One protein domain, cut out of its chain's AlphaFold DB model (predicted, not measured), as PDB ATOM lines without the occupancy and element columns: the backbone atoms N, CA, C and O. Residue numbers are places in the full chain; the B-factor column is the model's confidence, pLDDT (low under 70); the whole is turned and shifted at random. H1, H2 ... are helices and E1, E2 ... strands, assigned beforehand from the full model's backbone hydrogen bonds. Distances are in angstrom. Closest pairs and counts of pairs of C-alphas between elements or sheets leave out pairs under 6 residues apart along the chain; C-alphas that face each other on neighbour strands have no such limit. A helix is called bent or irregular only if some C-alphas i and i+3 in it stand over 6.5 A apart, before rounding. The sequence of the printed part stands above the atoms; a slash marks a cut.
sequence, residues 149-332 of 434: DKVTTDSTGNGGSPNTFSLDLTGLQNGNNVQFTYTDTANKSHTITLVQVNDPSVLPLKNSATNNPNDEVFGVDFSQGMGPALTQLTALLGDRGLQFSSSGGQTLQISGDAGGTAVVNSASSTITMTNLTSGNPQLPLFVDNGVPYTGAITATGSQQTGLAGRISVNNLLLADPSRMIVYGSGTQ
ATOM      1  N   ASP A 149      -2.076  -6.616   2.307       97.06
ATOM      2  CA  ASP A 149      -2.466  -6.838   3.695       97.06
ATOM      3  C   ASP A 149      -2.753  -5.532   4.436       97.06
ATOM      4  O   ASP A 149      -1.959  -4.585   4.467       97.06
ATOM      5  N   LYS A 150      -3.918  -5.489   5.084       96.56
ATOM      6  CA  LYS A 150      -4.342  -4.401   5.961       96.56
ATOM      7  C   LYS A 150      -4.245  -4.846   7.412       96.56
ATOM      8  O   LYS A 150      -5.012  -5.694   7.863       96.56
ATOM      9  N   VAL A 151      -3.362  -4.191   8.158       96.44
ATOM     10  CA  VAL A 151      -3.297  -4.320   9.616       96.44
ATOM     11  C   VAL A 151      -4.263  -3.325  10.250       96.44
ATOM     12  O   VAL A 151      -4.221  -2.130   9.958       96.44
ATOM     13  N   THR A 152      -5.140  -3.819  11.115       96.88
ATOM     14  CA  THR A 152      -6.028  -3.003  11.953       96.88
ATOM     15  C   THR A 152      -5.696  -3.301  13.405       96.88
ATOM     16  O   THR A 152      -5.638  -4.469  13.773       96.88
ATOM     17  N   THR A 153      -5.458  -2.270  14.214       96.56
ATOM     18  CA  THR A 153      -4.989  -2.418  15.598       96.56
ATOM     19  C   THR A 153      -5.979  -1.792  16.566       96.56
ATOM     20  O   THR A 153      -6.418  -0.663  16.352       96.56
ATOM     21  N   ASP A 154      -6.255  -2.498  17.656       95.25
ATOM     22  CA  ASP A 154      -6.824  -1.961  18.885       95.25
ATOM     23  C   ASP A 154      -5.727  -1.978  19.962       95.25
ATOM     24  O   ASP A 154      -5.268  -3.035  20.403       95.25
ATOM     25  N   SER A 155      -5.233  -0.796  20.332       90.75
ATOM     26  CA  SER A 155      -4.139  -0.636  21.300       90.75
ATOM     27  C   SER A 155      -4.600  -0.134  22.663       90.75
ATOM     28  O   SER A 155      -3.791  -0.072  23.587       90.75
ATOM     29  N   THR A 156      -5.872   0.236  22.804       91.06
ATOM     30  CA  THR A 156      -6.399   0.822  24.043       91.06
ATOM     31  C   THR A 156      -7.471  -0.040  24.686       91.06
ATOM     32  O   THR A 156      -7.665   0.046  25.899       91.06
ATOM     33  N   GLY A 157      -8.154  -0.876  23.902       93.00
ATOM     34  CA  GLY A 157      -9.351  -1.574  24.336       93.00
ATOM     35  C   GLY A 157     -10.461  -0.598  24.733       93.00
ATOM     36  O   GLY A 157     -10.449   0.586  24.378       93.00
ATOM     37  N   ASN A 158     -11.430  -1.094  25.495       93.25
ATOM     38  CA  ASN A 158     -12.586  -0.333  25.966       93.25
ATOM     39  C   ASN A 158     -12.349   0.446  27.275       93.25
ATOM     40  O   ASN A 158     -13.260   1.132  27.738       93.25
ATOM     41  N   GLY A 159     -11.171   0.326  27.898       88.69
ATOM     42  CA  GLY A 159     -10.842   0.976  29.173       88.69
ATOM     43  C   GLY A 159     -11.595   0.414  30.388       88.69
ATOM     44  O   GLY A 159     -11.561   1.015  31.462       88.69
ATOM     45  N   GLY A 160     -12.291  -0.716  30.226       88.25
ATOM     46  CA  GLY A 160     -12.986  -1.421  31.300       88.25
ATOM     47  C   GLY A 160     -12.051  -2.259  32.177       88.25
ATOM     48  O   GLY A 160     -10.849  -2.359  31.933       88.25
ATOM     49  N   SER A 161     -12.621  -2.895  33.203       88.00
ATOM     50  CA  SER A 161     -11.937  -3.896  34.028       88.00
ATOM     51  C   SER A 161     -12.770  -5.187  34.042       88.00
ATOM     52  O   SER A 161     -13.864  -5.174  34.614       88.00
ATOM     53  N   PRO A 162     -12.310  -6.279  33.397       91.31
ATOM     54  CA  PRO A 162     -11.103  -6.376  32.565       91.31
ATOM     55  C   PRO A 162     -11.194  -5.545  31.268       91.31
ATOM     56  O   PRO A 162     -12.280  -5.323  30.729       91.31
ATOM     57  N   ASN A 163     -10.043  -5.082  30.762       94.19
ATOM     58  CA  ASN A 163      -9.979  -4.343  29.498       94.19
ATOM     59  C   ASN A 163     -10.258  -5.298  28.330       94.19
ATOM     60  O   ASN A 163      -9.711  -6.402  28.286       94.19
ATOM     61  N   THR A 164     -11.119  -4.884  27.402       96.50
ATOM     62  CA  THR A 164     -11.543  -5.694  26.252       96.50
ATOM     63  C   THR A 164     -11.120  -5.034  24.951       96.50
ATOM     64  O   THR A 164     -11.457  -3.875  24.713       96.50
ATOM     65  N   PHE A 165     -10.446  -5.793  24.096       97.81
ATOM     66  CA  PHE A 165     -10.001  -5.379  22.770       97.81
ATOM     67  C   PHE A 165     -10.940  -5.948  21.718       97.81
ATOM     68  O   PHE A 165     -11.323  -7.112  21.818       97.81
ATOM     69  N   SER A 166     -11.327  -5.141  20.733       96.81
ATOM     70  CA  SER A 166     -12.294  -5.527  19.700       96.81
ATOM     71  C   SER A 166     -11.673  -5.443  18.308       96.81
ATOM     72  O   SER A 166     -11.184  -4.395  17.896       96.81
ATOM     73  N   LEU A 167     -11.739  -6.541  17.556       97.25
ATOM     74  CA  LEU A 167     -11.231  -6.638  16.189       97.25
ATOM     75  C   LEU A 167     -12.358  -7.020  15.235       97.25
ATOM     76  O   LEU A 167     -12.990  -8.061  15.406       97.25
ATOM     77  N   ASP A 168     -12.601  -6.195  14.220       94.94
ATOM     78  CA  ASP A 168     -13.500  -6.542  13.119       94.94
ATOM     79  C   ASP A 168     -12.791  -7.495  12.150       94.94
ATOM     80  O   ASP A 168     -11.844  -7.110  11.464       94.94
ATOM     81  N   LEU A 169     -13.262  -8.742  12.098       96.38
ATOM     82  CA  LEU A 169     -12.727  -9.788  11.229       96.38
ATOM     83  C   LEU A 169     -13.492  -9.889   9.901       96.38
ATOM     84  O   LEU A 169     -13.398 -10.891   9.190       96.38
ATOM     85  N   THR A 170     -14.273  -8.871   9.537       94.38
ATOM     86  CA  THR A 170     -14.983  -8.850   8.258       94.38
ATOM     87  C   THR A 170     -14.010  -8.954   7.085       94.38
ATOM     88  O   THR A 170     -13.135  -8.113   6.891       94.38
ATOM     89  N   GLY A 171     -14.192  -9.995   6.270       93.94
ATOM     90  CA  GLY A 171     -13.342 -10.276   5.116       93.94
ATOM     91  C   GLY A 171     -12.120 -11.149   5.408       93.94
ATOM     92  O   GLY A 171     -11.385 -11.429   4.465       93.94
ATOM     93  N   LEU A 172     -11.923 -11.618   6.649       96.38
ATOM     94  CA  LEU A 172     -10.836 -12.533   7.020       96.38
ATOM     95  C   LEU A 172     -10.781 -13.745   6.069       96.38
ATOM     96  O   LEU A 172     -11.773 -14.452   5.888       96.38
ATOM     97  N   GLN A 173      -9.627 -13.962   5.438       96.56
ATOM     98  CA  GLN A 173      -9.382 -15.074   4.516       96.56
ATOM     99  C   GLN A 173      -8.557 -16.185   5.182       96.56
ATOM    100  O   GLN A 173      -7.882 -15.957   6.183       96.56
ATOM    101  N   ASN A 174      -8.547 -17.382   4.587       97.12
ATOM    102  CA  ASN A 174      -7.619 -18.448   4.982       97.12
ATOM    103  C   ASN A 174      -6.165 -17.948   4.928       97.12
ATOM    104  O   ASN A 174      -5.777 -17.361   3.924       97.12
ATOM    105  N   GLY A 175      -5.368 -18.159   5.976       96.94
ATOM    106  CA  GLY A 175      -3.989 -17.662   6.105       96.94
ATOM    107  C   GLY A 175      -3.836 -16.284   6.760       96.94
ATOM    108  O   GLY A 175      -2.767 -15.973   7.284       96.94
ATOM    109  N   ASN A 176      -4.898 -15.473   6.808       97.94
ATOM    110  CA  ASN A 176      -4.882 -14.214   7.555       97.94
ATOM    111  C   ASN A 176      -4.719 -14.464   9.054       97.94
ATOM    112  O   ASN A 176      -4.957 -15.570   9.539       97.94
ATOM    113  N   ASN A 177      -4.310 -13.438   9.801       97.25
ATOM    114  CA  ASN A 177      -3.993 -13.613  11.214       97.25
ATOM    115  C   ASN A 177      -4.597 -12.547  12.124       97.25
ATOM    116  O   ASN A 177      -4.842 -11.409  11.729       97.25
ATOM    117  N   VAL A 178      -4.803 -12.952  13.371       98.12
ATOM    118  CA  VAL A 178      -5.069 -12.088  14.515       98.12
ATOM    119  C   VAL A 178      -3.902 -12.239  15.475       98.12
ATOM    120  O   VAL A 178      -3.560 -13.354  15.855       98.12
ATOM    121  N   GLN A 179      -3.297 -11.134  15.885       98.00
ATOM    122  CA  GLN A 179      -2.229 -11.129  16.871       98.00
ATOM    123  C   GLN A 179      -2.671 -10.356  18.104       98.00
ATOM    124  O   GLN A 179      -3.294  -9.307  17.998       98.00
ATOM    125  N   PHE A 180      -2.332 -10.844  19.287       98.12
ATOM    126  CA  PHE A 180      -2.512 -10.075  20.511       98.12
ATOM    127  C   PHE A 180      -1.388 -10.364  21.493       98.12
ATOM    128  O   PHE A 180      -0.715 -11.394  21.417       98.12
ATOM    129  N   THR A 181      -1.175  -9.434  22.417       98.00
ATOM    130  CA  THR A 181      -0.204  -9.606  23.496       98.00
ATOM    131  C   THR A 181      -0.905  -9.594  24.840       98.00
ATOM    132  O   THR A 181      -1.875  -8.857  25.031       98.00
ATOM    133  N   TYR A 182      -0.420 -10.397  25.782       97.31
ATOM    134  CA  TYR A 182      -0.911 -10.378  27.155       97.31
ATOM    135  C   TYR A 182       0.227 -10.537  28.160       97.31
ATOM    136  O   TYR A 182       1.265 -11.123  27.858       97.31
ATOM    137  N   THR A 183       0.021 -10.001  29.355       97.06
ATOM    138  CA  THR A 183       0.922 -10.138  30.500       97.06
ATOM    139  C   THR A 183       0.324 -11.138  31.480       97.06
ATOM    140  O   THR A 183      -0.849 -11.014  31.830       97.06
ATOM    141  N   ASP A 184       1.104 -12.131  31.905       96.12
ATOM    142  CA  ASP A 184       0.683 -13.114  32.910       96.12
ATOM    143  C   ASP A 184       0.921 -12.634  34.359       96.12
ATOM    144  O   ASP A 184       1.483 -11.565  34.611       96.12
ATOM    145  N   THR A 185       0.531 -13.456  35.336       95.12
ATOM    146  CA  THR A 185       0.743 -13.185  36.772       95.12
ATOM    147  C   THR A 185       2.214 -13.103  37.189       95.12
ATOM    148  O   THR A 185       2.523 -12.532  38.236       95.12
ATOM    149  N   ALA A 186       3.136 -13.635  36.381       95.81
ATOM    150  CA  ALA A 186       4.576 -13.531  36.586       95.81
ATOM    151  C   ALA A 186       5.175 -12.258  35.952       95.81
ATOM    152  O   ALA A 186       6.395 -12.090  35.960       95.81
ATOM    153  N   ASN A 187       4.339 -11.345  35.437       95.06
ATOM    154  CA  ASN A 187       4.729 -10.149  34.685       95.06
ATOM    155  C   ASN A 187       5.522 -10.456  33.402       95.06
ATOM    156  O   ASN A 187       6.306  -9.624  32.936       95.06
ATOM    157  N   LYS A 188       5.331 -11.639  32.811       96.69
ATOM    158  CA  LYS A 188       5.912 -11.983  31.515       96.69
ATOM    159  C   LYS A 188       4.924 -11.642  30.403       96.69
ATOM    160  O   LYS A 188       3.753 -12.005  30.467       96.69
ATOM    161  N   SER A 189       5.421 -10.952  29.376       96.44
ATOM    162  CA  SER A 189       4.661 -10.678  28.156       96.44
ATOM    163  C   SER A 189       4.730 -11.870  27.204       96.44
ATOM    164  O   SER A 189       5.804 -12.438  26.984       96.44
ATOM    165  N   HIS A 190       3.586 -12.214  26.627       97.38
ATOM    166  CA  HIS A 190       3.411 -13.266  25.634       97.38
ATOM    167  C   HIS A 190       2.759 -12.674  24.390       97.38
ATOM    168  O   HIS A 190       1.881 -11.817  24.495       97.38
ATOM    169  N   THR A 191       3.173 -13.142  23.214       97.75
ATOM    170  CA  THR A 191       2.544 -12.792  21.933       97.75
ATOM    171  C   THR A 191       1.861 -14.031  21.382       97.75
ATOM    172  O   THR A 191       2.494 -15.073  21.262       97.75
ATOM    173  N   ILE A 192       0.583 -13.922  21.041       98.25
ATOM    174  CA  ILE A 192      -0.189 -14.997  20.420       98.25
ATOM    175  C   ILE A 192      -0.516 -14.587  18.992       98.25
ATOM    176  O   ILE A 192      -1.029 -13.488  18.783       98.25
ATOM    177  N   THR A 193      -0.270 -15.475  18.033       98.38
ATOM    178  CA  THR A 193      -0.726 -15.317  16.650       98.38
ATOM    179  C   THR A 193      -1.719 -16.425  16.312       98.38
ATOM    180  O   THR A 193      -1.386 -17.606  16.270       98.38
ATOM    181  N   LEU A 194      -2.959 -16.032  16.054       98.12
ATOM    182  CA  LEU A 194      -4.031 -16.891  15.578       98.12
ATOM    183  C   LEU A 194      -4.056 -16.816  14.053       98.12
ATOM    184  O   LEU A 194      -4.318 -15.752  13.498       98.12
ATOM    185  N   VAL A 195      -3.792 -17.921  13.372       98.19
ATOM    186  CA  VAL A 195      -3.886 -18.021  11.912       98.19
ATOM    187  C   VAL A 195      -5.251 -18.601  11.558       98.19
ATOM    188  O   VAL A 195      -5.634 -19.644  12.090       98.19
ATOM    189  N   GLN A 196      -5.978 -17.946  10.653       97.56
ATOM    190  CA  GLN A 196      -7.213 -18.490  10.099       97.56
ATOM    191  C   GLN A 196      -6.882 -19.717   9.251       97.56
ATOM    192  O   GLN A 196      -6.158 -19.603   8.262       97.56
ATOM    193  N   VAL A 197      -7.424 -20.872   9.626       97.31
ATOM    194  CA  VAL A 197      -7.207 -22.147   8.937       97.31
ATOM    195  C   VAL A 197      -8.546 -22.827   8.688       97.31
ATOM    196  O   VAL A 197      -9.201 -23.276   9.620       97.31
ATOM    197  N   ASN A 198      -8.928 -22.946   7.418       94.94
ATOM    198  CA  ASN A 198     -10.177 -23.613   7.031       94.94
ATOM    199  C   ASN A 198     -10.065 -25.151   7.025       94.94
ATOM    200  O   ASN A 198     -11.078 -25.844   7.020       94.94
ATOM    201  N   ASP A 199      -8.847 -25.691   6.934       93.69
ATOM    202  CA  ASP A 199      -8.595 -27.127   6.806       93.69
ATOM    203  C   ASP A 199      -8.187 -27.729   8.163       93.69
ATOM    204  O   ASP A 199      -7.060 -27.521   8.615       93.69
ATOM    205  N   PRO A 200      -9.055 -28.502   8.838       91.69
ATOM    206  CA  PRO A 200      -8.725 -29.059  10.144       91.69
ATOM    207  C   PRO A 200      -7.620 -30.126  10.087       91.69
ATOM    208  O   PRO A 200      -7.040 -30.437  11.124       91.69
ATOM    209  N   SER A 201      -7.299 -30.686   8.913       93.88
ATOM    210  CA  SER A 201      -6.274 -31.733   8.783       93.88
ATOM    211  C   SER A 201      -4.845 -31.225   8.998       93.88
ATOM    212  O   SER A 201      -3.954 -32.019   9.297       93.88
ATOM    213  N   VAL A 202      -4.624 -29.909   8.883       94.31
ATOM    214  CA  VAL A 202      -3.318 -29.282   9.134       94.31
ATOM    215  C   VAL A 202      -3.169 -28.743  10.558       94.31
ATOM    216  O   VAL A 202      -2.135 -28.161  10.887       94.31
ATOM    217  N   LEU A 203      -4.186 -28.924  11.407       93.75
ATOM    218  CA  LEU A 203      -4.157 -28.521  12.809       93.75
ATOM    219  C   LEU A 203      -3.643 -29.662  13.710       93.75
ATOM    220  O   LEU A 203      -3.937 -30.830  13.454       93.75
ATOM    221  N   PRO A 204      -2.923 -29.351  14.805       95.12
ATOM    222  CA  PRO A 204      -2.465 -28.020  15.209       95.12
ATOM    223  C   PRO A 204      -1.299 -27.515  14.344       95.12
ATOM    224  O   PRO A 204      -0.457 -28.291  13.889       95.12
ATOM    225  N   LEU A 205      -1.222 -26.194  14.158       95.06
ATOM    226  CA  LEU A 205      -0.084 -25.575  13.481       95.06
ATOM    227  C   LEU A 205       1.189 -25.694  14.327       95.06
ATOM    228  O   LEU A 205       1.160 -25.658  15.557       95.06
ATOM    229  N   LYS A 206       2.335 -25.800  13.651       92.31
ATOM    230  CA  LYS A 206       3.645 -25.650  14.292       92.31
ATOM    231  C   LYS A 206       3.915 -24.171  14.553       92.31
ATOM    232  O   LYS A 206       3.521 -23.330  13.751       92.31
ATOM    233  N   ASN A 207       4.713 -23.870  15.578       91.00
ATOM    234  CA  ASN A 207       5.116 -22.491  15.870       91.00
ATOM    235  C   ASN A 207       5.890 -21.818  14.724       91.00
ATOM    236  O   ASN A 207       5.908 -20.607  14.605       91.00
ATOM    237  N   SER A 208       6.494 -22.615  13.840       90.00
ATOM    238  CA  SER A 208       7.161 -22.141  12.626       90.00
ATOM    239  C   SER A 208       6.201 -21.802  11.474       90.00
ATOM    240  O   SER A 208       6.656 -21.662  10.343       90.00
ATOM    241  N   ALA A 209       4.883 -21.792  11.702       92.38
ATOM    242  CA  ALA A 209       3.905 -21.380  10.695       92.38
ATOM    243  C   ALA A 209       3.902 -19.856  10.479       92.38
ATOM    244  O   ALA A 209       3.492 -19.397   9.416       92.38
ATOM    245  N   THR A 210       4.402 -19.080  11.446       92.88
ATOM    246  CA  THR A 210       4.777 -17.675  11.264       92.88
ATOM    247  C   THR A 210       6.304 -17.556  11.310       92.88
ATOM    248  O   THR A 210       7.007 -18.431  11.819       92.88
ATOM    249  N   ASN A 211       6.836 -16.455  10.775       92.06
ATOM    250  CA  ASN A 211       8.273 -16.168  10.837       92.06
ATOM    251  C   ASN A 211       8.664 -15.354  12.090       92.06
ATOM    252  O   ASN A 211       9.809 -14.914  12.196       92.06
ATOM    253  N   ASN A 212       7.728 -15.087  13.007       92.00
ATOM    254  CA  ASN A 212       8.007 -14.341  14.231       92.00
ATOM    255  C   ASN A 212       8.571 -15.313  15.283       92.00
ATOM    256  O   ASN A 212       7.904 -16.270  15.641       92.00
ATOM    257  N   PRO A 213       9.787 -15.104  15.812       91.12
ATOM    258  CA  PRO A 213      10.371 -16.043  16.773       91.12
ATOM    259  C   PRO A 213       9.775 -15.905  18.183       91.12
ATOM    260  O   PRO A 213      10.064 -16.726  19.049       91.12
ATOM    261  N   ASN A 214       9.007 -14.839  18.433       92.00
ATOM    262  CA  ASN A 214       8.531 -14.457  19.762       92.00
ATOM    263  C   ASN A 214       7.029 -14.696  19.966       92.00
ATOM    264  O   ASN A 214       6.501 -14.271  20.995       92.00
ATOM    265  N   ASP A 215       6.332 -15.298  19.000       95.25
ATOM    266  CA  ASP A 215       4.918 -15.635  19.140       95.25
ATOM    267  C   ASP A 215       4.693 -17.121  19.434       95.25
ATOM    268  O   ASP A 215       5.549 -17.975  19.201       95.25
ATOM    269  N   GLU A 216       3.526 -17.414  20.000       97.06
ATOM    270  CA  GLU A 216       2.932 -18.742  19.984       97.06
ATOM    271  C   GLU A 216       1.834 -18.779  18.920       97.06
ATOM    272  O   GLU A 216       0.922 -17.944  18.924       97.06
ATOM    273  N   VAL A 217       1.919 -19.743  18.006       97.31
ATOM    274  CA  VAL A 217       1.033 -19.835  16.845       97.31
ATOM    275  C   VAL A 217      -0.049 -20.880  17.062       97.31
ATOM    276  O   VAL A 217       0.236 -22.041  17.356       97.31
ATOM    277  N   PHE A 218      -1.295 -20.486  16.822       97.75
ATOM    278  CA  PHE A 218      -2.449 -21.378  16.844       97.75
ATOM    279  C   PHE A 218      -3.237 -21.240  15.549       97.75
ATOM    280  O   PHE A 218      -3.457 -20.135  15.065       97.75
ATOM    281  N   GLY A 219      -3.678 -22.362  14.988       97.25
ATOM    282  CA  GLY A 219      -4.642 -22.344  13.893       97.25
ATOM    283  C   GLY A 219      -6.061 -22.394  14.447       97.25
ATOM    284  O   GLY A 219      -6.344 -23.201  15.333       97.25
ATOM    285  N   VAL A 220      -6.931 -21.525  13.942       97.12
ATOM    286  CA  VAL A 220      -8.334 -21.406  14.360       97.12
ATOM    287  C   VAL A 220      -9.199 -21.315  13.116       97.12
ATOM    288  O   VAL A 220      -8.805 -20.667  12.149       97.12
ATOM    289  N   ASP A 221     -10.370 -21.947  13.137       96.00
ATOM    290  CA  ASP A 221     -11.314 -21.874  12.024       96.00
ATOM    291  C   ASP A 221     -12.479 -20.912  12.316       96.00
ATOM    292  O   ASP A 221     -13.481 -21.267  12.938       96.00
ATOM    293  N   PHE A 222     -12.363 -19.685  11.812       95.19
ATOM    294  CA  PHE A 222     -13.405 -18.657  11.783       95.19
ATOM    295  C   PHE A 222     -14.401 -18.831  10.618       95.19
ATOM    296  O   PHE A 222     -15.427 -18.149  10.596       95.19
ATOM    297  N   SER A 223     -14.171 -19.751   9.668       93.44
ATOM    298  CA  SER A 223     -15.045 -19.934   8.493       93.44
ATOM    299  C   SER A 223     -16.406 -20.545   8.844       93.44
ATOM    300  O   SER A 223     -17.384 -20.330   8.129       93.44
ATOM    301  N   GLN A 224     -16.493 -21.239   9.983       91.62
ATOM    302  CA  GLN A 224     -17.740 -21.780  10.540       91.62
ATOM    303  C   GLN A 224     -18.505 -20.755  11.405       91.62
ATOM    304  O   GLN A 224     -19.520 -21.086  12.020       91.62
ATOM    305  N   GLY A 225     -18.026 -19.507  11.465       92.62
ATOM    306  CA  GLY A 225     -18.589 -18.423  12.266       92.62
ATOM    307  C   GLY A 225     -17.984 -18.297  13.669       92.62
ATOM    308  O   GLY A 225     -17.215 -19.137  14.134       92.62
ATOM    309  N   MET A 226     -18.359 -17.220  14.371       95.19
ATOM    310  CA  MET A 226     -17.741 -16.846  15.649       95.19
ATOM    311  C   MET A 226     -17.974 -17.862  16.776       95.19
ATOM    312  O   MET A 226     -17.065 -18.104  17.553       95.19
ATOM    313  N   GLY A 227     -19.152 -18.483  16.886       95.62
ATOM    314  CA  GLY A 227     -19.448 -19.417  17.988       95.62
ATOM    315  C   GLY A 227     -18.470 -20.604  18.075       95.62
ATOM    316  O   GLY A 227     -17.833 -20.791  19.120       95.62
ATOM    317  N   PRO A 228     -18.299 -21.386  16.989       95.44
ATOM    318  CA  PRO A 228     -17.292 -22.444  16.928       95.44
ATOM    319  C   PRO A 228     -15.863 -21.937  17.160       95.44
ATOM    320  O   PRO A 228     -15.129 -22.545  17.939       95.44
ATOM    321  N   ALA A 229     -15.485 -20.803  16.560       96.19
ATOM    322  CA  ALA A 229     -14.151 -20.226  16.729       96.19
ATOM    323  C   ALA A 229     -13.858 -19.835  18.187       96.19
ATOM    324  O   ALA A 229     -12.798 -20.156  18.715       96.19
ATOM    325  N   LEU A 230     -14.818 -19.213  18.879       97.50
ATOM    326  CA  LEU A 230     -14.701 -18.882  20.302       97.50
ATOM    327  C   LEU A 230     -14.538 -20.140  21.161       97.50
ATOM    328  O   LEU A 230     -13.718 -20.153  22.071       97.50
ATOM    329  N   THR A 231     -15.251 -21.221  20.832       97.38
ATOM    330  CA  THR A 231     -15.097 -22.509  21.529       97.38
ATOM    331  C   THR A 231     -13.682 -23.070  21.355       97.38
ATOM    332  O   THR A 231     -13.079 -23.515  22.331       97.38
ATOM    333  N   GLN A 232     -13.127 -23.011  20.138       96.31
ATOM    334  CA  GLN A 232     -11.739 -23.410  19.878       96.31
ATOM    335  C   GLN A 232     -10.748 -22.542  20.665       96.31
ATOM    336  O   GLN A 232      -9.858 -23.071  21.324       96.31
ATOM    337  N   LEU A 233     -10.928 -21.219  20.652       97.62
ATOM    338  CA  LEU A 233     -10.067 -20.280  21.375       97.62
ATOM    339  C   LEU A 233     -10.087 -20.518  22.884       97.62
ATOM    340  O   LEU A 233      -9.030 -20.592  23.507       97.62
ATOM    341  N   THR A 234     -11.270 -20.693  23.476       97.50
ATOM    342  CA  THR A 234     -11.400 -21.015  24.899       97.50
ATOM    343  C   THR A 234     -10.735 -22.349  25.232       97.50
ATOM    344  O   THR A 234     -10.055 -22.434  26.248       97.50
ATOM    345  N   ALA A 235     -10.859 -23.369  24.379       97.19
ATOM    346  CA  ALA A 235     -10.189 -24.651  24.599       97.19
ATOM    347  C   ALA A 235      -8.654 -24.556  24.508       97.19
ATOM    348  O   ALA A 235      -7.954 -25.257  25.232       97.19
ATOM    349  N   LEU A 236      -8.124 -23.699  23.630       95.88
ATOM    350  CA  LEU A 236      -6.679 -23.538  23.430       95.88
ATOM    351  C   LEU A 236      -6.021 -22.635  24.482       95.88
ATOM    352  O   LEU A 236      -4.875 -22.864  24.869       95.88
ATOM    353  N   LEU A 237      -6.715 -21.574  24.898       96.94
ATOM    354  CA  LEU A 237      -6.117 -20.442  25.612       96.94
ATOM    355  C   LEU A 237      -6.871 -20.049  26.891       96.94
ATOM    356  O   LEU A 237      -6.358 -19.240  27.662       96.94
ATOM    357  N   GLY A 238      -8.051 -20.619  27.153       95.38
ATOM    358  CA  GLY A 238      -8.889 -20.269  28.307       95.38
ATOM    359  C   GLY A 238      -8.226 -20.549  29.655       95.38
ATOM    360  O   GLY A 238      -8.300 -19.719  30.560       95.38
ATOM    361  N   ASP A 239      -7.475 -21.648  29.762       94.81
ATOM    362  CA  ASP A 239      -6.724 -22.008  30.976       94.81
ATOM    363  C   ASP A 239      -5.620 -20.992  31.329       94.81
ATOM    364  O   ASP A 239      -5.092 -20.998  32.440       94.81
ATOM    365  N   ARG A 240      -5.279 -20.086  30.400       95.50
ATOM    366  CA  ARG A 240      -4.310 -19.000  30.610       95.50
ATOM    367  C   ARG A 240      -4.943 -17.733  31.194       95.50
ATOM    368  O   ARG A 240      -4.267 -16.716  31.283       95.50
ATOM    369  N   GLY A 241      -6.228 -17.765  31.556       95.00
ATOM    370  CA  GLY A 241      -6.961 -16.587  32.030       95.00
ATOM    371  C   GLY A 241      -7.387 -15.633  30.912       95.00
ATOM    372  O   GLY A 241      -7.744 -14.492  31.185       95.00
ATOM    373  N   LEU A 242      -7.339 -16.080  29.654       97.44
ATOM    374  CA  LEU A 242      -7.807 -15.320  28.496       97.44
ATOM    375  C   LEU A 242      -9.286 -15.614  28.233       97.44
ATOM    376  O   LEU A 242      -9.727 -16.764  28.274       97.44
ATOM    377  N   GLN A 243     -10.050 -14.571  27.931       97.00
ATOM    378  CA  GLN A 243     -11.469 -14.652  27.609       97.00
ATOM    379  C   GLN A 243     -11.726 -14.142  26.194       97.00
ATOM    380  O   GLN A 243     -11.138 -13.154  25.749       97.00
ATOM    381  N   PHE A 244     -12.627 -14.830  25.494       97.56
ATOM    382  CA  PHE A 244     -12.993 -14.527  24.118       97.56
ATOM    383  C   PHE A 244     -14.511 -14.417  24.005       97.56
ATOM    384  O   PHE A 244     -15.244 -15.292  24.470       97.56
ATOM    385  N   SER A 245     -14.986 -13.360  23.358       96.50
ATOM    386  CA  SER A 245     -16.409 -13.127  23.104       96.50
ATOM    387  C   SER A 245     -16.627 -12.495  21.729       96.50
ATOM    388  O   SER A 245     -15.691 -12.282  20.958       96.50
ATOM    389  N   SER A 246     -17.884 -12.208  21.389       94.62
ATOM    390  CA  SER A 246     -18.233 -11.428  20.203       94.62
ATOM    391  C   SER A 246     -19.271 -10.371  20.560       94.62
ATOM    392  O   SER A 246     -20.228 -10.659  21.277       94.62
ATOM    393  N   SER A 247     -19.105  -9.160  20.027       89.69
ATOM    394  CA  SER A 247     -20.077  -8.061  20.143       89.69
ATOM    395  C   SER A 247     -21.159  -8.086  19.054       89.69
ATOM    396  O   SER A 247     -21.873  -7.101  18.872       89.69
ATOM    397  N   GLY A 248     -21.279  -9.197  18.318       84.69
ATOM    398  CA  GLY A 248     -22.137  -9.338  17.141       84.69
ATOM    399  C   GLY A 248     -21.359  -9.215  15.826       84.69
ATOM    400  O   GLY A 248     -20.260  -8.663  15.778       84.69
ATOM    401  N   GLY A 249     -21.924  -9.760  14.745       86.25
ATOM    402  CA  GLY A 249     -21.254  -9.813  13.441       86.25
ATOM    403  C   GLY A 249     -19.996 -10.689  13.461       86.25
ATOM    404  O   GLY A 249     -20.010 -11.781  14.028       86.25
ATOM    405  N   GLN A 250     -18.918 -10.208  12.835       92.44
ATOM    406  CA  GLN A 250     -17.599 -10.860  12.817       92.44
ATOM    407  C   GLN A 250     -16.583 -10.143  13.718       92.44
ATOM    408  O   GLN A 250     -15.381 -10.195  13.475       92.44
ATOM    409  N   THR A 251     -17.054  -9.445  14.755       95.94
ATOM    410  CA  THR A 251     -16.162  -8.790  15.712       95.94
ATOM    411  C   THR A 251     -15.743  -9.777  16.797       95.94
ATOM    412  O   THR A 251     -16.585 -10.270  17.554       95.94
ATOM    413  N   LEU A 252     -14.440 -10.050  16.874       97.50
ATOM    414  CA  LEU A 252     -13.809 -10.798  17.957       97.50
ATOM    415  C   LEU A 252     -13.474  -9.845  19.100       97.50
ATOM    416  O   LEU A 252     -12.881  -8.790  18.882       97.50
ATOM    417  N   GLN A 253     -13.820 -10.245  20.317       97.50
ATOM    418  CA  GLN A 253     -13.423  -9.564  21.536       97.50
ATOM    419  C   GLN A 253     -12.467 -10.434  22.342       97.50
ATOM    420  O   GLN A 253     -12.708 -11.629  22.506       97.50
ATOM    421  N   ILE A 254     -11.393  -9.820  22.831       97.94
ATOM    422  CA  ILE A 254     -10.329 -10.475  23.592       97.94
ATOM    423  C   ILE A 254     -10.140  -9.700  24.894       97.94
ATOM    424  O   ILE A 254      -9.927  -8.486  24.867       97.94
ATOM    425  N   SER A 255     -10.209 -10.379  26.032       97.06
ATOM    426  CA  SER A 255      -9.967  -9.778  27.345       97.06
ATOM    427  C   SER A 255      -9.226 -10.732  28.277       97.06
ATOM    428  O   SER A 255      -9.082 -11.922  28.005       97.06
ATOM    429  N   GLY A 256      -8.750 -10.190  29.395       95.56
ATOM    430  CA  GLY A 256      -8.359 -10.994  30.548       95.56
ATOM    431  C   GLY A 256      -9.566 -11.505  31.329       95.56
ATOM    432  O   GLY A 256     -10.707 -11.105  31.073       95.56
ATOM    433  N   ASP A 257      -9.307 -12.351  32.317       90.69
ATOM    434  CA  ASP A 257     -10.269 -12.708  33.347       90.69
ATOM    435  C   ASP A 257     -10.409 -11.591  34.395       90.69
ATOM    436  O   ASP A 257      -9.553 -10.721  34.564       90.69
ATOM    437  N   ALA A 258     -11.505 -11.623  35.154       85.50
ATOM    438  CA  ALA A 258     -11.716 -10.676  36.249       85.50
ATOM    439  C   ALA A 258     -10.704 -10.854  37.403       85.50
ATOM    440  O   ALA A 258     -10.549  -9.952  38.222       85.50
ATOM    441  N   GLY A 259     -10.037 -12.013  37.478       83.69
ATOM    442  CA  GLY A 259      -9.021 -12.331  38.483       83.69
ATOM    443  C   GLY A 259      -7.646 -11.714  38.215       83.69
ATOM    444  O   GLY A 259      -6.814 -11.706  39.119       83.69
ATOM    445  N   GLY A 260      -7.403 -11.179  37.011       84.69
ATOM    446  CA  GLY A 260      -6.107 -10.612  36.630       84.69
ATOM    447  C   GLY A 260      -5.027 -11.668  36.371       84.69
ATOM    448  O   GLY A 260      -3.839 -11.377  36.501       84.69
ATOM    449  N   THR A 261      -5.429 -12.887  36.016       91.88
ATOM    450  CA  THR A 261      -4.540 -13.992  35.637       91.88
ATOM    451  C   THR A 261      -3.830 -13.705  34.310       91.88
ATOM    452  O   THR A 261      -2.667 -14.076  34.134       91.88
ATOM    453  N   ALA A 262      -4.507 -12.995  33.403       95.56
ATOM    454  CA  ALA A 262      -3.924 -12.424  32.195       95.56
ATOM    455  C   ALA A 262      -4.448 -11.006  31.952       95.56
ATOM    456  O   ALA A 262      -5.637 -10.735  32.101       95.56
ATOM    457  N   VAL A 263      -3.570 -10.102  31.520       95.62
ATOM    458  CA  VAL A 263      -3.930  -8.742  31.098       95.62
ATOM    459  C   VAL A 263      -3.569  -8.578  29.631       95.62
ATOM    460  O   VAL A 263      -2.392  -8.555  29.284       95.62
ATOM    461  N   VAL A 264      -4.575  -8.476  28.763       96.94
ATOM    462  CA  VAL A 264      -4.367  -8.206  27.334       96.94
ATOM    463  C   VAL A 264      -3.892  -6.761  27.173       96.94
ATOM    464  O   VAL A 264      -4.457  -5.852  27.780       96.94
ATOM    465  N   ASN A 265      -2.843  -6.551  26.379       95.94
ATOM    466  CA  ASN A 265      -2.207  -5.240  26.213       95.94
ATOM    467  C   ASN A 265      -2.509  -4.609  24.848       95.94
ATOM    468  O   ASN A 265      -2.554  -3.387  24.727       95.94
ATOM    469  N   SER A 266      -2.678  -5.428  23.813       96.94
ATOM    470  CA  SER A 266      -2.979  -4.982  22.453       96.94
ATOM    471  C   SER A 266      -3.524  -6.135  21.629       96.94
ATOM    472  O   SER A 266      -3.194  -7.294  21.890       96.94
ATOM    473  N   ALA A 267      -4.309  -5.809  20.606       98.06
ATOM    474  CA  ALA A 267      -4.761  -6.760  19.606       98.06
ATOM    475  C   ALA A 267      -4.691  -6.134  18.206       98.06
ATOM    476  O   ALA A 267      -4.895  -4.934  18.029       98.06
ATOM    477  N   SER A 268      -4.407  -6.937  17.192       98.19
ATOM    478  CA  SER A 268      -4.434  -6.537  15.794       98.19
ATOM    479  C   SER A 268      -4.920  -7.673  14.904       98.19
ATOM    480  O   SER A 268      -4.803  -8.850  15.234       98.19
ATOM    481  N   SER A 269      -5.476  -7.319  13.753       97.94
ATOM    482  CA  SER A 269      -5.846  -8.253  12.693       97.94
ATOM    483  C   SER A 269      -5.156  -7.850  11.397       97.94
ATOM    484  O   SER A 269      -5.216  -6.679  11.011       97.94
ATOM    485  N   THR A 270      -4.574  -8.816  10.702       97.75
ATOM    486  CA  THR A 270      -4.037  -8.662   9.350       97.75
ATOM    487  C   THR A 270      -5.000  -9.324   8.378       97.75
ATOM    488  O   THR A 270      -5.106 -10.548   8.369       97.75
ATOM    489  N   ILE A 271      -5.712  -8.525   7.581       97.88
ATOM    490  CA  ILE A 271      -6.694  -9.008   6.602       97.88
ATOM    491  C   ILE A 271      -6.236  -8.622   5.199       97.88
ATOM    492  O   ILE A 271      -5.954  -7.452   4.935       97.88
ATOM    493  N   THR A 272      -6.189  -9.592   4.289       97.75
ATOM    494  CA  THR A 272      -5.798  -9.347   2.897       97.75
ATOM    495  C   THR A 272      -6.935  -8.675   2.137       97.75
ATOM    496  O   THR A 272      -8.045  -9.202   2.038       97.75
ATOM    497  N   MET A 273      -6.661  -7.517   1.541       96.31
ATOM    498  CA  MET A 273      -7.635  -6.816   0.711       96.31
ATOM    499  C   MET A 273      -7.766  -7.494  -0.650       96.31
ATOM    500  O   MET A 273      -6.802  -7.592  -1.400       96.31
ATOM    501  N   THR A 274      -8.980  -7.910  -1.007       94.69
ATOM    502  CA  THR A 274      -9.258  -8.632  -2.265       94.69
ATOM    503  C   THR A 274      -9.894  -7.756  -3.349       94.69
ATOM    504  O   THR A 274      -9.892  -8.119  -4.523       94.69
ATOM    505  N   ASN A 275     -10.407  -6.578  -2.979       92.75
ATOM    506  CA  ASN A 275     -11.077  -5.636  -3.878       92.75
ATOM    507  C   ASN A 275     -10.189  -4.414  -4.181       92.75
ATOM    508  O   ASN A 275      -9.599  -3.822  -3.276       92.75
ATOM    509  N   LEU A 276     -10.154  -4.000  -5.452       94.31
ATOM    510  CA  LEU A 276      -9.416  -2.826  -5.922       94.31
ATOM    511  C   LEU A 276      -9.972  -1.493  -5.393       94.31
ATOM    512  O   LEU A 276      -9.195  -0.551  -5.226       94.31
ATOM    513  N   THR A 277     -11.280  -1.418  -5.114       93.50
ATOM    514  CA  THR A 277     -11.985  -0.218  -4.626       93.50
ATOM    515  C   THR A 277     -12.564  -0.418  -3.226       93.50
ATOM    516  O   THR A 277     -13.748  -0.189  -2.979       93.50
ATOM    517  N   SER A 278     -11.737  -0.908  -2.310       91.06
ATOM    518  CA  SER A 278     -12.124  -1.225  -0.932       91.06
ATOM    519  C   SER A 278     -12.233  -0.019   0.011       91.06
ATOM    520  O   SER A 278     -12.521  -0.192   1.191       91.06
ATOM    521  N   GLY A 279     -11.939   1.192  -0.468       93.00
ATOM    522  CA  GLY A 279     -11.788   2.397   0.351       93.00
ATOM    523  C   GLY A 279     -10.461   2.468   1.114       93.00
ATOM    524  O   GLY A 279     -10.224   3.447   1.813       93.00
ATOM    525  N   ASN A 280      -9.581   1.476   0.951       94.44
ATOM    526  CA  ASN A 280      -8.290   1.395   1.630       94.44
ATOM    527  C   ASN A 280      -7.123   1.536   0.639       94.44
ATOM    528  O   ASN A 280      -7.248   1.109  -0.514       94.44
ATOM    529  N   PRO A 281      -5.968   2.086   1.057       95.81
ATOM    530  CA  PRO A 281      -4.815   2.250   0.173       95.81
ATOM    531  C   PRO A 281      -4.189   0.918  -0.258       95.81
ATOM    532  O   PRO A 281      -3.634   0.865  -1.353       95.81
ATOM    533  N   GLN A 282      -4.331  -0.150   0.534       96.94
ATOM    534  CA  GLN A 282      -3.897  -1.506   0.185       96.94
ATOM    535  C   GLN A 282      -4.487  -1.962  -1.152       96.94
ATOM    536  O   GLN A 282      -5.669  -1.758  -1.439       96.94
ATOM    537  N   LEU A 283      -3.656  -2.619  -1.951       96.19
ATOM    538  CA  LEU A 283      -3.941  -3.052  -3.302       96.19
ATOM    539  C   LEU A 283      -3.475  -4.504  -3.500       96.19
ATOM    540  O   LEU A 283      -2.275  -4.764  -3.397       96.19
ATOM    541  N   PRO A 284      -4.367  -5.441  -3.878       96.38
ATOM    542  CA  PRO A 284      -3.963  -6.766  -4.347       96.38
ATOM    543  C   PRO A 284      -3.353  -6.664  -5.747       96.38
ATOM    544  O   PRO A 284      -3.978  -7.040  -6.738       96.38
ATOM    545  N   LEU A 285      -2.147  -6.092  -5.827       96.75
ATOM    546  CA  LEU A 285      -1.409  -5.902  -7.076       96.75
ATOM    547  C   LEU A 285      -0.998  -7.244  -7.673       96.75
ATOM    548  O   LEU A 285      -1.109  -7.441  -8.883       96.75
ATOM    549  N   PHE A 286      -0.556  -8.157  -6.812       97.50
ATOM    550  CA  PHE A 286      -0.137  -9.496  -7.181       97.50
ATOM    551  C   PHE A 286      -1.121 -10.537  -6.662       97.50
ATOM    552  O   PHE A 286      -1.632 -10.429  -5.547       97.50
ATOM    553  N   VAL A 287      -1.369 -11.546  -7.488       97.38
ATOM    554  CA  VAL A 287      -2.243 -12.688  -7.207       97.38
ATOM    555  C   VAL A 287      -1.500 -13.987  -7.504       97.38
ATOM    556  O   VAL A 287      -0.589 -14.020  -8.334       97.38
ATOM    557  N   ASP A 288      -1.902 -15.058  -6.837       96.94
ATOM    558  CA  ASP A 288      -1.429 -16.422  -7.056       96.94
ATOM    559  C   ASP A 288      -2.424 -17.137  -7.979       96.94
ATOM    560  O   ASP A 288      -3.542 -17.426  -7.564       96.94
ATOM    561  N   ASN A 289      -2.081 -17.359  -9.254       93.31
ATOM    562  CA  ASN A 289      -2.992 -17.980 -10.234       93.31
ATOM    563  C   ASN A 289      -4.404 -17.346 -10.295       93.31
ATOM    564  O   ASN A 289      -5.411 -18.030 -10.478       93.31
ATOM    565  N   GLY A 290      -4.491 -16.022 -10.146       93.06
ATOM    566  CA  GLY A 290      -5.755 -15.282 -10.205       93.06
ATOM    567  C   GLY A 290      -6.528 -15.191  -8.885       93.06
ATOM    568  O   GLY A 290      -7.531 -14.480  -8.846       93.06
ATOM    569  N   VAL A 291      -6.065 -15.832  -7.804       94.94
ATOM    570  CA  VAL A 291      -6.620 -15.660  -6.450       94.94
ATOM    571  C   VAL A 291      -5.686 -14.829  -5.557       94.94
ATOM    572  O   VAL A 291      -4.475 -14.819  -5.777       94.94
ATOM    573  N   PRO A 292      -6.199 -14.103  -4.548       95.19
ATOM    574  CA  PRO A 292      -5.356 -13.355  -3.616       95.19
ATOM    575  C   PRO A 292      -4.323 -14.249  -2.914       95.19
ATOM    576  O   PRO A 292      -4.623 -15.382  -2.528       95.19
ATOM    577  N   TYR A 293      -3.113 -13.726  -2.728       97.62
ATOM    578  CA  TYR A 293      -2.138 -14.341  -1.833       97.62
ATOM    579  C   TYR A 293      -2.425 -13.903  -0.398       97.62
ATOM    580  O   TYR A 293      -2.404 -12.710  -0.116       97.62
ATOM    581  N   THR A 294      -2.699 -14.860   0.484       96.81
ATOM    582  CA  THR A 294      -3.110 -14.615   1.878       96.81
ATOM    583  C   THR A 294      -2.245 -15.370   2.888       96.81
ATOM    584  O   THR A 294      -2.479 -15.270   4.090       96.81
ATOM    585  N   GLY A 295      -1.281 -16.169   2.412       95.56
ATOM    586  CA  GLY A 295      -0.472 -17.058   3.251       95.56
ATOM    587  C   GLY A 295      -1.207 -18.329   3.689       95.56
ATOM    588  O   GLY A 295      -0.857 -18.917   4.708       95.56
ATOM    589  N   ALA A 296      -2.239 -18.753   2.951       96.62
ATOM    590  CA  ALA A 296      -3.065 -19.907   3.303       96.62
ATOM    591  C   ALA A 296      -2.251 -21.205   3.492       96.62
ATOM    592  O   ALA A 296      -1.354 -21.511   2.706       96.62
ATOM    593  N   ILE A 297      -2.622 -22.006   4.494       95.75
ATOM    594  CA  ILE A 297      -2.076 -23.350   4.737       95.75
ATOM    595  C   ILE A 297      -3.213 -24.363   4.570       95.75
ATOM    596  O   ILE A 297      -4.313 -24.165   5.085       95.75
ATOM    597  N   THR A 298      -2.959 -25.427   3.811       94.06
ATOM    598  CA  THR A 298      -3.932 -26.482   3.469       94.06
ATOM    599  C   THR A 298      -3.248 -27.848   3.469       94.06
ATOM    600  O   THR A 298      -2.017 -27.911   3.510       94.06
ATOM    601  N   ALA A 299      -4.004 -28.942   3.344       90.94
ATOM    602  CA  ALA A 299      -3.445 -30.288   3.195       90.94
ATOM    603  C   ALA A 299      -2.426 -30.414   2.044       90.94
ATOM    604  O   ALA A 299      -1.530 -31.253   2.104       90.94
ATOM    605  N   THR A 300      -2.528 -29.573   1.005       86.69
ATOM    606  CA  THR A 300      -1.579 -29.565  -0.123       86.69
ATOM    607  C   THR A 300      -0.286 -28.788   0.146       86.69
ATOM    608  O   THR A 300       0.614 -28.812  -0.687       86.69
ATOM    609  N   GLY A 301      -0.182 -28.108   1.291       90.94
ATOM    610  CA  GLY A 301       0.969 -27.297   1.684       90.94
ATOM    611  C   GLY A 301       0.634 -25.820   1.903       90.94
ATOM    612  O   GLY A 301      -0.532 -25.415   1.962       90.94
ATOM    613  N   SER A 302       1.690 -25.015   2.050       94.19
ATOM    614  CA  SER A 302       1.600 -23.555   2.156       94.19
ATOM    615  C   SER A 302       1.430 -22.924   0.777       94.19
ATOM    616  O   SER A 302       2.134 -23.285  -0.166       94.19
ATOM    617  N   GLN A 303       0.567 -21.912   0.673       95.81
ATOM    618  CA  GLN A 303       0.405 -21.099  -0.533       95.81
ATOM    619  C   GLN A 303       1.727 -20.438  -0.958       95.81
ATOM    620  O   GLN A 303       1.945 -20.196  -2.141       95.81
ATOM    621  N   GLN A 304       2.640 -20.170  -0.018       96.31
ATOM    622  CA  GLN A 304       3.950 -19.597  -0.329       96.31
ATOM    623  C   GLN A 304       4.788 -20.508  -1.235       96.31
ATOM    624  O   GLN A 304       5.499 -20.012  -2.103       96.31
ATOM    625  N   THR A 305       4.710 -21.828  -1.055       95.19
ATOM    626  CA  THR A 305       5.566 -22.780  -1.768       95.19
ATOM    627  C   THR A 305       5.232 -22.796  -3.256       95.19
ATOM    628  O   THR A 305       4.116 -23.128  -3.650       95.19
ATOM    629  N   GLY A 306       6.199 -22.438  -4.098       95.81
ATOM    630  CA  GLY A 306       6.078 -22.284  -5.546       95.81
ATOM    631  C   GLY A 306       5.407 -20.991  -6.010       95.81
ATOM    632  O   GLY A 306       5.114 -20.876  -7.202       95.81
ATOM    633  N   LEU A 307       5.122 -20.044  -5.111       97.62
ATOM    634  CA  LEU A 307       4.450 -18.790  -5.448       97.62
ATOM    635  C   LEU A 307       5.206 -17.999  -6.518       97.62
ATOM    636  O   LEU A 307       4.568 -17.416  -7.388       97.62
ATOM    637  N   ALA A 308       6.540 -18.000  -6.519       96.94
ATOM    638  CA  ALA A 308       7.316 -17.254  -7.509       96.94
ATOM    639  C   ALA A 308       7.031 -17.697  -8.957       96.94
ATOM    640  O   ALA A 308       7.117 -16.888  -9.875       96.94
ATOM    641  N   GLY A 309       6.657 -18.965  -9.164       96.00
ATOM    642  CA  GLY A 309       6.259 -19.483 -10.475       96.00
ATOM    643  C   GLY A 309       4.799 -19.203 -10.853       96.00
ATOM    644  O   GLY A 309       4.431 -19.397 -12.008       96.00
ATOM    645  N   ARG A 310       3.963 -18.779  -9.898       96.19
ATOM    646  CA  ARG A 310       2.507 -18.587 -10.062       96.19
ATOM    647  C   ARG A 310       2.053 -17.138  -9.875       96.19
ATOM    648  O   ARG A 310       0.922 -16.790 -10.223       96.19
ATOM    649  N   ILE A 311       2.919 -16.301  -9.305       97.56
ATOM    650  CA  ILE A 311       2.649 -14.893  -9.056       97.56
ATOM    651  C   ILE A 311       2.436 -14.166 -10.382       97.56
ATOM    652  O   ILE A 311       3.202 -14.296 -11.335       97.56
ATOM    653  N   SER A 312       1.367 -13.384 -10.443       97.25
ATOM    654  CA  SER A 312       1.009 -12.588 -11.613       97.25
ATOM    655  C   SER A 312       0.395 -11.265 -11.177       97.25
ATOM    656  O   SER A 312      -0.078 -11.124 -10.049       97.25
ATOM    657  N   VAL A 313       0.419 -10.271 -12.066       96.94
ATOM    658  CA  VAL A 313      -0.318  -9.023 -11.840       96.94
ATOM    659  C   VAL A 313      -1.811  -9.325 -11.891       96.94
ATOM    660  O   VAL A 313      -2.280 -10.041 -12.774       96.94
ATOM    661  N   ASN A 314      -2.564  -8.761 -10.953       96.81
ATOM    662  CA  ASN A 314      -4.003  -8.938 -10.876       96.81
ATOM    663  C   ASN A 314      -4.680  -8.499 -12.183       96.81
ATOM    664  O   ASN A 314      -4.602  -7.336 -12.582       96.81
ATOM    665  N   ASN A 315      -5.389  -9.419 -12.837       95.62
ATOM    666  CA  ASN A 315      -6.026  -9.154 -14.125       95.62
ATOM    667  C   ASN A 315      -7.095  -8.048 -14.047       95.62
ATOM    668  O   ASN A 315      -7.353  -7.366 -15.036       95.62
ATOM    669  N   LEU A 316      -7.675  -7.812 -12.864       94.50
ATOM    670  CA  LEU A 316      -8.591  -6.692 -12.638       94.50
ATOM    671  C   LEU A 316      -7.882  -5.330 -12.755       94.50
ATOM    672  O   LEU A 316      -8.498  -4.363 -13.195       94.50
ATOM    673  N   LEU A 317      -6.592  -5.249 -12.405       95.12
ATOM    674  CA  LEU A 317      -5.781  -4.039 -12.601       95.12
ATOM    675  C   LEU A 317      -5.356  -3.859 -14.053       95.12
ATOM    676  O   LEU A 317      -5.286  -2.731 -14.529       95.12
ATOM    677  N   LEU A 318      -5.092  -4.959 -14.762       94.75
ATOM    678  CA  LEU A 318      -4.819  -4.904 -16.198       94.75
ATOM    679  C   LEU A 318      -6.043  -4.399 -16.975       94.75
ATOM    680  O   LEU A 318      -5.892  -3.657 -17.942       94.75
ATOM    681  N   ALA A 319      -7.246  -4.768 -16.528       96.44
ATOM    682  CA  ALA A 319      -8.501  -4.300 -17.107       96.44
ATOM    683  C   ALA A 319      -8.804  -2.822 -16.792       96.44
ATOM    684  O   ALA A 319      -9.389  -2.136 -17.627       96.44
ATOM    685  N   ASP A 320      -8.411  -2.327 -15.614       95.50
ATOM    686  CA  ASP A 320      -8.588  -0.924 -15.226       95.50
ATOM    687  C   ASP A 320      -7.366  -0.381 -14.452       95.50
ATOM    688  O   ASP A 320      -7.346  -0.378 -13.214       95.50
ATOM    689  N   PRO A 321      -6.351   0.147 -15.164       94.44
ATOM    690  CA  PRO A 321      -5.153   0.703 -14.536       94.44
ATOM    691  C   PRO A 321      -5.413   1.933 -13.657       94.44
ATOM    692  O   PRO A 321      -4.569   2.278 -12.827       94.44
ATOM    693  N   SER A 322      -6.577   2.594 -13.774       93.88
ATOM    694  CA  SER A 322      -6.911   3.744 -12.919       93.88
ATOM    695  C   SER A 322      -6.965   3.367 -11.433       93.88
ATOM    696  O   SER A 322      -6.751   4.213 -10.562       93.88
ATOM    697  N   ARG A 323      -7.158   2.076 -11.127       95.00
ATOM    698  CA  ARG A 323      -7.183   1.521  -9.765       95.00
ATOM    699  C   ARG A 323      -5.826   1.512  -9.063       95.00
ATOM    700  O   ARG A 323      -5.770   1.266  -7.858       95.00
ATOM    701  N   MET A 324      -4.747   1.854  -9.768       93.44
ATOM    702  CA  MET A 324      -3.467   2.191  -9.136       93.44
ATOM    703  C   MET A 324      -3.565   3.457  -8.271       93.44
ATOM    704  O   MET A 324      -2.785   3.611  -7.336       93.44
ATOM    705  N   ILE A 325      -4.536   4.335  -8.551       94.50
ATOM    706  CA  ILE A 325      -4.780   5.577  -7.805       94.50
ATOM    707  C   ILE A 325      -6.167   5.552  -7.155       94.50
ATOM    708  O   ILE A 325      -6.291   5.846  -5.975       94.50
ATOM    709  N   VAL A 326      -7.217   5.169  -7.889       94.56
ATOM    710  CA  VAL A 326      -8.603   5.213  -7.397       94.56
ATOM    711  C   VAL A 326      -8.926   3.978  -6.556       94.56
ATOM    712  O   VAL A 326      -9.155   2.893  -7.092       94.56
ATOM    713  N   TYR A 327      -9.001   4.161  -5.236       94.19
ATOM    714  CA  TYR A 327      -9.234   3.092  -4.260       94.19
ATOM    715  C   TYR A 327     -10.620   3.117  -3.608       94.19
ATOM    716  O   TYR A 327     -10.963   2.203  -2.862       94.19
ATOM    717  N   GLY A 328     -11.451   4.113  -3.908       93.94
ATOM    718  CA  GLY A 328     -12.839   4.189  -3.460       93.94
ATOM    719  C   GLY A 328     -13.588   5.337  -4.133       93.94
ATOM    720  O   GLY A 328     -12.998   6.144  -4.847       93.94
ATOM    721  N   SER A 329     -14.899   5.437  -3.899       89.88
ATOM    722  CA  SER A 329     -15.729   6.529  -4.435       89.88
ATOM    723  C   SER A 329     -15.357   7.913  -3.885       89.88
ATOM    724  O   SER A 329     -15.697   8.918  -4.499       89.88
ATOM    725  N   GLY A 330     -14.658   7.967  -2.746       89.38
ATOM    726  CA  GLY A 330     -14.175   9.200  -2.121       89.38
ATOM    727  C   GLY A 330     -12.782   9.660  -2.566       89.38
ATOM    728  O   GLY A 330     -12.331  10.696  -2.085       89.38
ATOM    729  N   THR A 331     -12.086   8.924  -3.443       93.12
ATOM    730  CA  THR A 331     -10.739   9.313  -3.895       93.12
ATOM    731  C   THR A 331     -10.804  10.611  -4.708       93.12
ATOM    732  O   THR A 331     -11.481  10.680  -5.735       93.12
ATOM    733  N   GLN A 332     -10.100  11.648  -4.252       92.81
ATOM    734  CA  GLN A 332     -10.078  12.961  -4.902       92.81
ATOM    735  C   GLN A 332      -9.075  13.011  -6.063       92.81
ATOM    736  O   GLN A 332      -8.119  12.237  -6.128       92.81
TER     737      GLN A 332
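Overview. This is residues 149 to 332 of the 434 residues of the protein "Flagellar hook-associated protein 1" of Afipia felis (UniProt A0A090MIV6). A sandwich of two sheets face to face, five strands against three, makes the body, with H1 packed between edge strands E6 and E5; beyond one end lies a head rich in loops, with the small hairpin E9 and E10 and two short helices, H2 and H3. The 184 printed residues hold three named helices and ten named strands, in the order E1 E2 E3 E4 E5 H1 E6 E7 E8 E9 E10 H2 H3. The larger sheet is mixed, in the order E1, E8, E3, E4, E5, and the smaller, E2, E7, E6, is antiparallel. The class is mixed, helices and strands, with under half of the residues in named elements; the whole is compact, radius of gyration of the C-alphas 17.8 A, spanning 56 by 41 by 29 A.

Arrangement. In the twisted larger sheet, E1, residues 149 to 154, is antiparallel to E8, residues 262 to 272, with N 152 and O 269 2.9 A apart. E8 bends by 60 degrees at residue 265. E3, residues 177 to 184, is antiparallel to E8, with N 179 and O 268 at 2.8 A. E3 forms a hairpin with E4, residues 189 to 196, with N 180 and O 192 at 3.0 A. E5, residues 215 to 220, is parallel to E4, with N 195 and O 218 at 2.8 A. The smaller sheet has E2, residues 164 to 168, antiparallel to E7, residues 251 to 256, with N 165 and O 254 at 2.8 A. E7 and E6, residues 242 to 246, form a hairpin, with N 243 and O 255 at 2.8 A. The sheets form a sandwich, two sheets face to face, their facing parts 9.0 A centre to centre; the closest C-alphas of E2 and E8 are those of Phe 165 and Ala 267, 6.3 A apart. H1, residues 226 to 240, is on both sheets and makes two layers, a helix on one face of a sheet, with E2, E7, E6. Its height over that sheet is 7.0 A, and it runs along E6, at 4 degrees on the local plane; the closest C-alphas are those of Leu 230 and Phe 244, 6.0 A. H1 is irregular: C-alphas 236 and 239 are 7.7 A apart. E9, residues 286 to 288, and E10, residues 311 to 313, form a hairpin, with N 287 and O 312 at 2.9 A. H2, residues 315 to 319, is close to but not clearly touching H3, residues 321 to 324; the closest C-alphas are those of Leu 317 and Arg 323, 6.4 A. Every O i to N i+4 pair is within hydrogen-bond range in H2, against 9 of 11 in H1; H3 is too short for such a pair.

Along the chain. E1 begins at C-alpha 149, (-2.466, -6.838, 3.695), and H3 ends at C-alpha 324, (-3.467, 2.191, -9.136). From first to last C-alpha E8 measures 29.5 A, E4 23.0 A, E3 22.2 A and H1 20.2 A.

Size, cuts and confidence. The C-alphas farthest apart are those of Gly 259 and Ala 319, 56.2 A. The printed part has no cut. The links E4 to E5, E8 to E9 and E9 to E10 are long. Mean pLDDT of the printed part is 95.0, and no printed residue is under 70.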